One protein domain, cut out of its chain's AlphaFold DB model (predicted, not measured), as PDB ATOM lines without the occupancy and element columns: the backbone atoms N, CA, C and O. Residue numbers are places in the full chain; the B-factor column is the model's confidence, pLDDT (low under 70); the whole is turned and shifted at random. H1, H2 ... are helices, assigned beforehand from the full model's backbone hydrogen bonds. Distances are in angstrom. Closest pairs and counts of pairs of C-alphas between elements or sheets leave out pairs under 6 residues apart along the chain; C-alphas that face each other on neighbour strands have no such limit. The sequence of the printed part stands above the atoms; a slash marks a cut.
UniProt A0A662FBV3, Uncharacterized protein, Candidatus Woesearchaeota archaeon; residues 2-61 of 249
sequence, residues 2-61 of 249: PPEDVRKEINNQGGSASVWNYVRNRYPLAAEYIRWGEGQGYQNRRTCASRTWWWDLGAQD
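AT A GLANCE: This is residues 2 to 61 of the 249 residues of an uncharacterized protein of Candidatus Woesearchaeota archaeon (UniProt A0A662FBV3). The longest helix, H3, makes a corner with a helical hairpin of H1 and H2, and a long loop, residues 40 to 61, folds back from the far end of H3. The printed part has 60 residues, 31 of them in three named helices, H1, H2, H3 along the chain, with no named strand: all helix. It is compact, with a radius of gyration of the C-alphas of 11.4 A, and spans 26 by 24 by 24 A.

IN THESE COORDINATES: Find C-alpha 28 at (130.157, 164.389, 173.206); from there H3 runs 16.4 A to residue 39. H2, residues 16 to 26, is 15.6 A long. H1, residues 4 to 11, begins at C-alpha 4 (124.802, 175.900, 163.005) and runs 10.4 A.

HOW THE PARTS SIT: H3, with residues 30 to 31 alone, touches H2 only at the corner, closest at the C-alphas of Ala 31 and Arg 24, 5.3 A, at a steep tilt of 47 degrees, opposite ways. H2 touches H1 in a hairpin, closest at the C-alphas of Val 19 and Glu 9, 5.6 A, at a shallow tilt of 13 degrees, opposite ways. H1 and H3 are apart. In H1, H2 and H3 every O i to N i+4 pair is within hydrogen-bond range.

THE WHOLE: The C-alphas of Gly 39 and Asp 61, the two farthest apart, stand 30.5 A from each other. The printed part has no cut, and both links between helices are tight. Look at residues 13 to 14 for pLDDT under 70; the mean of the printed part is 89.2.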
ATOM      1  N   PRO A   2     121.126 174.808 169.368       84.25
ATOM      2  CA  PRO A   2     122.151 173.966 168.758       84.25
ATOM      3  C   PRO A   2     123.042 174.791 167.817       84.25
ATOM      4  O   PRO A   2     122.515 175.703 167.166       84.25
ATOM      5  N   PRO A   3     124.348 174.482 167.724       87.00
ATOM      6  CA  PRO A   3     125.252 175.096 166.752       87.00
ATOM      7  C   PRO A   3     124.767 174.954 165.297       87.00
ATOM      8  O   PRO A   3     123.938 174.098 164.981       87.00
ATOM      9  N   GLU A   4     125.266 175.814 164.402       87.56
ATOM     10  CA  GLU A   4     124.802 175.900 163.005       87.56
ATOM     11  C   GLU A   4     124.976 174.588 162.224       87.56
ATOM     12  O   GLU A   4     124.133 174.230 161.404       87.56
ATOM     13  N   ASP A   5     126.037 173.837 162.497       89.69
ATOM     14  CA  ASP A   5     126.295 172.539 161.880       89.69
ATOM     15  C   ASP A   5     125.283 171.470 162.334       89.69
ATOM     16  O   ASP A   5     124.702 170.780 161.500       89.69
ATOM     17  N   VAL A   6     124.953 171.414 163.629       89.06
ATOM     18  CA  VAL A   6     123.885 170.547 164.160       89.06
ATOM     19  C   VAL A   6     122.532 170.901 163.543       89.06
ATOM     20  O   VAL A   6     121.738 170.015 163.234       89.06
ATOM     21  N   ARG A   7     122.260 172.191 163.318       86.69
ATOM     22  CA  ARG A   7     121.027 172.645 162.652       86.69
ATOM     23  C   ARG A   7     120.946 172.207 161.205       86.69
ATOM     24  O   ARG A   7     119.872 171.809 160.767       86.69
ATOM     25  N   LYS A   8     122.056 172.287 160.467       87.06
ATOM     26  CA  LYS A   8     122.124 171.771 159.097       87.06
ATOM     27  C   LYS A   8     121.747 170.296 159.092       87.06
ATOM     28  O   LYS A   8     120.888 169.916 158.310       87.06
ATOM     29  N   GLU A   9     122.254 169.507 160.036       87.31
ATOM     30  CA  GLU A   9     121.860 168.099 160.134       87.31
ATOM     31  C   GLU A   9     120.396 167.879 160.515       87.31
ATOM     32  O   GLU A   9     119.740 167.022 159.927       87.31
ATOM     33  N   ILE A  10     119.852 168.675 161.442       85.69
ATOM     34  CA  ILE A  10     118.417 168.653 161.767       85.69
ATOM     35  C   ILE A  10     117.568 168.949 160.519       85.69
ATOM     36  O   ILE A  10     116.554 168.289 160.291       85.69
ATOM     37  N   ASN A  11     117.987 169.919 159.704       82.50
ATOM     38  CA  ASN A  11     117.265 170.361 158.511       82.50
ATOM     39  C   ASN A  11     117.441 169.418 157.312       82.50
ATOM     40  O   ASN A  11     116.548 169.334 156.472       82.50
ATOM     41  N   ASN A  12     118.551 168.680 157.239       78.12
ATOM     42  CA  ASN A  12     118.900 167.801 156.119       78.12
ATOM     43  C   ASN A  12     118.070 166.503 156.049       78.12
ATOM     44  O   ASN A  12     118.404 165.612 155.273       78.12
ATOM     45  N   GLN A  13     116.993 166.369 156.836       61.47
ATOM     46  CA  GLN A  13     116.065 165.222 156.843       61.47
ATOM     47  C   GLN A  13     116.716 163.843 157.055       61.47
ATOM     48  O   GLN A  13     116.045 162.817 156.933       61.47
ATOM     49  N   GLY A  14     117.998 163.787 157.426       59.16
ATOM     50  CA  GLY A  14     118.597 162.579 157.965       59.16
ATOM     51  C   GLY A  14     117.806 162.224 159.215       59.16
ATOM     52  O   GLY A  14     117.861 162.959 160.197       59.16
ATOM     53  N   GLY A  15     117.011 161.153 159.157       70.62
ATOM     54  CA  GLY A  15     116.139 160.739 160.259       70.62
ATOM     55  C   GLY A  15     116.886 160.647 161.593       70.62
ATOM     56  O   GLY A  15     118.116 160.679 161.626       70.62
ATOM     57  N   SER A  16     116.171 160.508 162.714       77.56
ATOM     58  CA  SER A  16     116.715 160.870 164.031       77.56
ATOM     59  C   SER A  16     118.074 160.251 164.417       77.56
ATOM     60  O   SER A  16     118.850 160.857 165.155       77.56
ATOM     61  N   ALA A  17     118.395 159.074 163.872       83.06
ATOM     62  CA  ALA A  17     119.688 158.411 164.025       83.06
ATOM     63  C   ALA A  17     120.878 159.198 163.436       83.06
ATOM     64  O   ALA A  17     121.955 159.192 164.029       83.06
ATOM     65  N   SER A  18     120.700 159.886 162.302       84.94
ATOM     66  CA  SER A  18     121.756 160.659 161.632       84.94
ATOM     67  C   SER A  18     122.204 161.841 162.489       84.94
ATOM     68  O   SER A  18     123.374 161.936 162.865       84.94
ATOM     69  N   VAL A  19     121.250 162.681 162.903       87.56
ATOM     70  CA  VAL A  19     121.500 163.834 163.783       87.56
ATOM     71  C   VAL A  19     122.128 163.383 165.097       87.56
ATOM     72  O   VAL A  19     123.078 163.994 165.578       87.56
ATOM     73  N   TRP A  20     121.643 162.282 165.677       89.31
ATOM     74  CA  TRP A  20     122.175 161.803 166.948       89.31
ATOM     75  C   TRP A  20     123.606 161.275 166.845       89.31
ATOM     76  O   TRP A  20     124.420 161.534 167.733       89.31
ATOM     77  N   ASN A  21     123.941 160.579 165.757       90.38
ATOM     78  CA  ASN A  21     125.319 160.183 165.480       90.38
ATOM     79  C   ASN A  21     126.216 161.412 165.289       90.38
ATOM     80  O   ASN A  21     127.314 161.449 165.844       90.38
ATOM     81  N   TYR A  22     125.733 162.440 164.585       91.81
ATOM     82  CA  TYR A  22     126.464 163.692 164.410       91.81
ATOM     83  C   TYR A  22     126.748 164.389 165.749       91.81
ATOM     84  O   TYR A  22     127.906 164.643 166.081       91.81
ATOM     85  N   VAL A  23     125.710 164.628 166.562       91.62
ATOM     86  CA  VAL A  23     125.831 165.274 167.881       91.62
ATOM     87  C   VAL A  23     126.747 164.469 168.800       91.62
ATOM     88  O   VAL A  23     127.613 165.046 169.449       91.62
ATOM     89  N   ARG A  24     126.627 163.137 168.825       93.25
ATOM     90  CA  ARG A  24     127.492 162.271 169.641       93.25
ATOM     91  C   ARG A  24     128.963 162.375 169.248       93.25
ATOM     92  O   ARG A  24     129.813 162.432 170.132       93.25
ATOM     93  N   ASN A  25     129.254 162.373 167.950       93.94
ATOM     94  CA  ASN A  25     130.626 162.379 167.450       93.94
ATOM     95  C   ASN A  25     131.274 163.765 167.571       93.94
ATOM     96  O   ASN A  25     132.465 163.862 167.855       93.94
ATOM     97  N   ARG A  26     130.501 164.835 167.357       95.44
ATOM     98  CA  ARG A  26     131.011 166.212 167.308       95.44
ATOM     99  C   ARG A  26     130.929 166.945 168.650       95.44
ATOM    100  O   ARG A  26     131.801 167.757 168.945       95.44
ATOM    101  N   TYR A  27     129.919 166.637 169.465       95.56
ATOM    102  CA  TYR A  27     129.595 167.311 170.727       95.56
ATOM    103  C   TYR A  27     129.339 166.300 171.865       95.56
ATOM    104  O   TYR A  27     128.231 166.242 172.409       95.56
ATOM    105  N   PRO A  28     130.347 165.502 172.270       95.56
ATOM    106  CA  PRO A  28     130.157 164.389 173.206       95.56
ATOM    107  C   PRO A  28     129.588 164.815 174.569       95.56
ATOM    108  O   PRO A  28     128.700 164.141 175.086       95.56
ATOM    109  N   LEU A  29     130.015 165.963 175.112       96.69
ATOM    110  CA  LEU A  29     129.503 166.490 176.389       96.69
ATOM    111  C   LEU A  29     128.033 166.923 176.297       96.69
ATOM    112  O   LEU A  29     127.243 166.665 177.202       96.69
ATOM    113  N   ALA A  30     127.639 167.550 175.184       95.00
ATOM    114  CA  ALA A  30     126.241 167.904 174.957       95.00
ATOM    115  C   ALA A  30     125.382 166.642 174.794       95.00
ATOM    116  O   ALA A  30     124.286 166.567 175.343       95.00
ATOM    117  N   ALA A  31     125.897 165.625 174.094       94.88
ATOM    118  CA  ALA A  31     125.222 164.340 173.949       94.88
ATOM    119  C   ALA A  31     125.026 163.634 175.301       94.88
ATOM    120  O   ALA A  31     123.974 163.038 175.526       94.88
ATOM    121  N   GLU A  32     126.007 163.703 176.203       97.00
ATOM    122  CA  GLU A  32     125.891 163.170 177.563       97.00
ATOM    123  C   GLU A  32     124.833 163.922 178.379       97.00
ATOM    124  O   GLU A  32     123.960 163.289 178.971       97.00
ATOM    125  N   TYR A  33     124.831 165.257 178.330       96.38
ATOM    126  CA  TYR A  33     123.823 166.079 179.006       96.38
ATOM    127  C   TYR A  33     122.401 165.797 178.501       96.38
ATOM    128  O   TYR A  33     121.463 165.676 179.292       96.38
ATOM    129  N   ILE A  34     122.238 165.632 177.184       95.00
ATOM    130  CA  ILE A  34     120.958 165.250 176.577       95.00
ATOM    131  C   ILE A  34     120.524 163.866 177.084       95.00
ATOM    132  O   ILE A  34     119.403 163.730 177.564       95.00
ATOM    133  N   ARG A  35     121.399 162.850 177.076       95.38
ATOM    134  CA  ARG A  35     121.049 161.512 177.599       95.38
ATOM    135  C   ARG A  35     120.710 161.524 179.080       95.38
ATOM    136  O   ARG A  35     119.792 160.829 179.503       95.38
ATOM    137  N   TRP A  36     121.444 162.300 179.871       97.69
ATOM    138  CA  TRP A  36     121.135 162.475 181.282       97.69
ATOM    139  C   TRP A  36     119.721 163.043 181.456       97.69
ATOM    140  O   TRP A  36     118.931 162.474 182.209       97.69
ATOM    141  N   GLY A  37     119.368 164.092 180.704       96.19
ATOM    142  CA  GLY A  37     118.023 164.675 180.708       96.19
ATOM    143  C   GLY A  37     116.935 163.701 180.243       96.19
ATOM    144  O   GLY A  37     115.842 163.685 180.810       96.19
ATOM    145  N   GLU A  38     117.249 162.837 179.274       95.62
ATOM    146  CA  GLU A  38     116.368 161.745 178.847       95.62
ATOM    147  C   GLU A  38     116.138 160.715 179.959       95.62
ATOM    148  O   GLU A  38     115.007 160.268 180.160       95.62
ATOM    149  N   GLY A  39     117.183 160.398 180.728       97.31
ATOM    150  CA  GLY A  39     117.100 159.569 181.931       97.31
ATOM    151  C   GLY A  39     116.277 160.204 183.059       97.31
ATOM    152  O   GLY A  39     115.678 159.482 183.849       97.31
ATOM    153  N   GLN A  40     116.186 161.540 183.109       97.50
ATOM    154  CA  GLN A  40     115.290 162.272 184.020       97.50
ATOM    155  C   GLN A  40     113.844 162.392 183.493       97.50
ATOM    156  O   GLN A  40     112.976 162.934 184.182       97.50
ATOM    157  N   GLY A  41     113.566 161.945 182.264       96.50
ATOM    158  CA  GLY A  41     112.246 162.050 181.642       96.50
ATOM    159  C   GLY A  41     111.875 163.461 181.164       96.50
ATOM    160  O   GLY A  41     110.689 163.750 180.986       96.50
ATOM    161  N   TYR A  42     112.842 164.367 180.964       95.44
ATOM    162  CA  TYR A  42     112.574 165.746 180.527       95.44
ATOM    163  C   TYR A  42     111.898 165.826 179.157       95.44
ATOM    164  O   TYR A  42     110.988 166.634 178.976       95.44
ATOM    165  N   GLN A  43     112.261 164.937 178.235       95.31
ATOM    166  CA  GLN A  43     111.638 164.765 176.925       95.31
ATOM    167  C   GLN A  43     110.137 164.460 177.006       95.31
ATOM    168  O   GLN A  43     109.402 164.819 176.096       95.31
ATOM    169  N   ASN A  44     109.662 163.872 178.109       95.81
ATOM    170  CA  ASN A  44     108.252 163.517 178.298       95.81
ATOM    171  C   ASN A  44     107.434 164.629 178.980       95.81
ATOM    172  O   ASN A  44     106.216 164.512 179.119       95.81
ATOM    173  N   ARG A  45     108.073 165.717 179.436       94.94
ATOM    174  CA  ARG A  45     107.369 166.847 180.065       94.94
ATOM    175  C   ARG A  45     106.519 167.585 179.035       94.94
ATOM    176  O   ARG A  45     106.913 167.719 177.880       94.94
ATOM    177  N   ARG A  46     105.388 168.150 179.472       94.00
ATOM    178  CA  ARG A  46     104.378 168.785 178.600       94.00
ATOM    179  C   ARG A  46     104.954 169.789 177.583       94.00
ATOM    180  O   ARG A  46     104.485 169.819 176.455       94.00
ATOM    181  N   THR A  47     105.960 170.587 177.950       85.38
ATOM    182  CA  THR A  47     106.577 171.611 177.074       85.38
ATOM    183  C   THR A  47     107.635 171.069 176.102       85.38
ATOM    184  O   THR A  47     108.079 171.791 175.207       85.38
ATOM    185  N   CYS A  48     108.059 169.820 176.293       91.50
ATOM    186  CA  CYS A  48     109.127 169.152 175.553       91.50
ATOM    187  C   CYS A  48     108.599 168.004 174.683       91.50
ATOM    188  O   CYS A  48     109.107 167.809 173.585       91.50
ATOM    189  N   ALA A  49     107.550 167.307 175.133       92.12
ATOM    190  CA  ALA A  49     107.001 166.108 174.495       92.12
ATOM    191  C   ALA A  49     106.494 166.329 173.064       92.12
ATOM    192  O   ALA A  49     106.474 165.400 172.266       92.12
ATOM    193  N   SER A  50     106.092 167.556 172.727       90.12
ATOM    194  CA  SER A  50     105.644 167.905 171.377       90.12
ATOM    195  C   SER A  50     106.786 168.241 170.411       90.12
ATOM    196  O   SER A  50     106.521 168.512 169.243       90.12
ATOM    197  N   ARG A  51     108.042 168.304 170.874       88.50
ATOM    198  CA  ARG A  51     109.193 168.678 170.042       88.50
ATOM    199  C   ARG A  51     109.844 167.430 169.461       88.50
ATOM    200  O   ARG A  51     110.159 166.507 170.203       88.50
ATOM    201  N   THR A  52     110.163 167.458 168.166       86.50
ATOM    202  CA  THR A  52     111.001 166.428 167.521       86.50
ATOM    203  C   THR A  52     112.343 166.274 168.238       86.50
ATOM    204  O   THR A  52     112.820 165.164 168.456       86.50
ATOM    205  N   TRP A  53     112.923 167.402 168.656       89.19
ATOM    206  CA  TRP A  53     114.162 167.489 169.420       89.19
ATOM    207  C   TRP A  53     113.882 168.257 170.711       89.19
ATOM    208  O   TRP A  53     113.806 169.485 170.709       89.19
ATOM    209  N   TRP A  54     113.681 167.554 171.827       91.12
ATOM    210  CA  TRP A  54     113.226 168.175 173.082       91.12
ATOM    211  C   TRP A  54     114.182 169.241 173.645       91.12
ATOM    212  O   TRP A  54     113.744 170.149 174.353       91.12
ATOM    213  N   TRP A  55     115.467 169.131 173.308       90.69
ATOM    214  CA  TRP A  55     116.559 170.030 173.689       90.69
ATOM    215  C   TRP A  55     116.800 171.171 172.686       90.69
ATOM    216  O   TRP A  55     117.583 172.079 172.973       90.69
ATOM    217  N   ASP A  56     116.153 171.153 171.518       88.94
ATOM    218  CA  ASP A  56     116.275 172.229 170.538       88.94
ATOM    219  C   ASP A  56     115.363 173.408 170.913       88.94
ATOM    220  O   ASP A  56     114.187 173.247 171.255       88.94
ATOM    221  N   LEU A  57     115.936 174.609 170.855       85.50
ATOM    222  CA  LEU A  57     115.267 175.881 171.131       85.50
ATOM    223  C   LEU A  57     114.936 176.661 169.848       85.50
ATOM    224  O   LEU A  57     114.438 177.780 169.942       85.50
ATOM    225  N   GLY A  58     115.201 176.108 168.659       86.12
ATOM    226  CA  GLY A  58     114.972 176.810 167.397       86.12
ATOM    227  C   GLY A  58     115.940 177.976 167.199       86.12
ATOM    228  O   GLY A  58     116.838 178.199 168.018       86.12
ATOM    229  N   ALA A  59     115.917 178.607 166.017       84.00
ATOM    230  CA  ALA A  59     116.792 179.750 165.708       84.00
ATOM    231  C   ALA A  59     116.468 180.904 166.646       84.00
ATOM    232  O   ALA A  59     115.294 181.195 166.842       84.00
ATOM    233  N   GLN A  60     117.497 181.505 167.231       85.19
ATOM    234  CA  GLN A  60     117.360 182.652 168.112       85.19
ATOM    235  C   GLN A  60     118.297 183.729 167.585       85.19
ATOM    236  O   GLN A  60     119.502 183.490 167.467       85.19
ATOM    237  N   ASP A  61     117.731 184.882 167.259       86.88
ATOM    238  CA  ASP A  61     118.502 186.076 166.949       86.88
ATOM    239  C   ASP A  61     118.808 186.817 168.250       86.88
ATOM    240  O   ASP A  61     118.051 186.741 169.218       86.88
TER     241      ASP A  61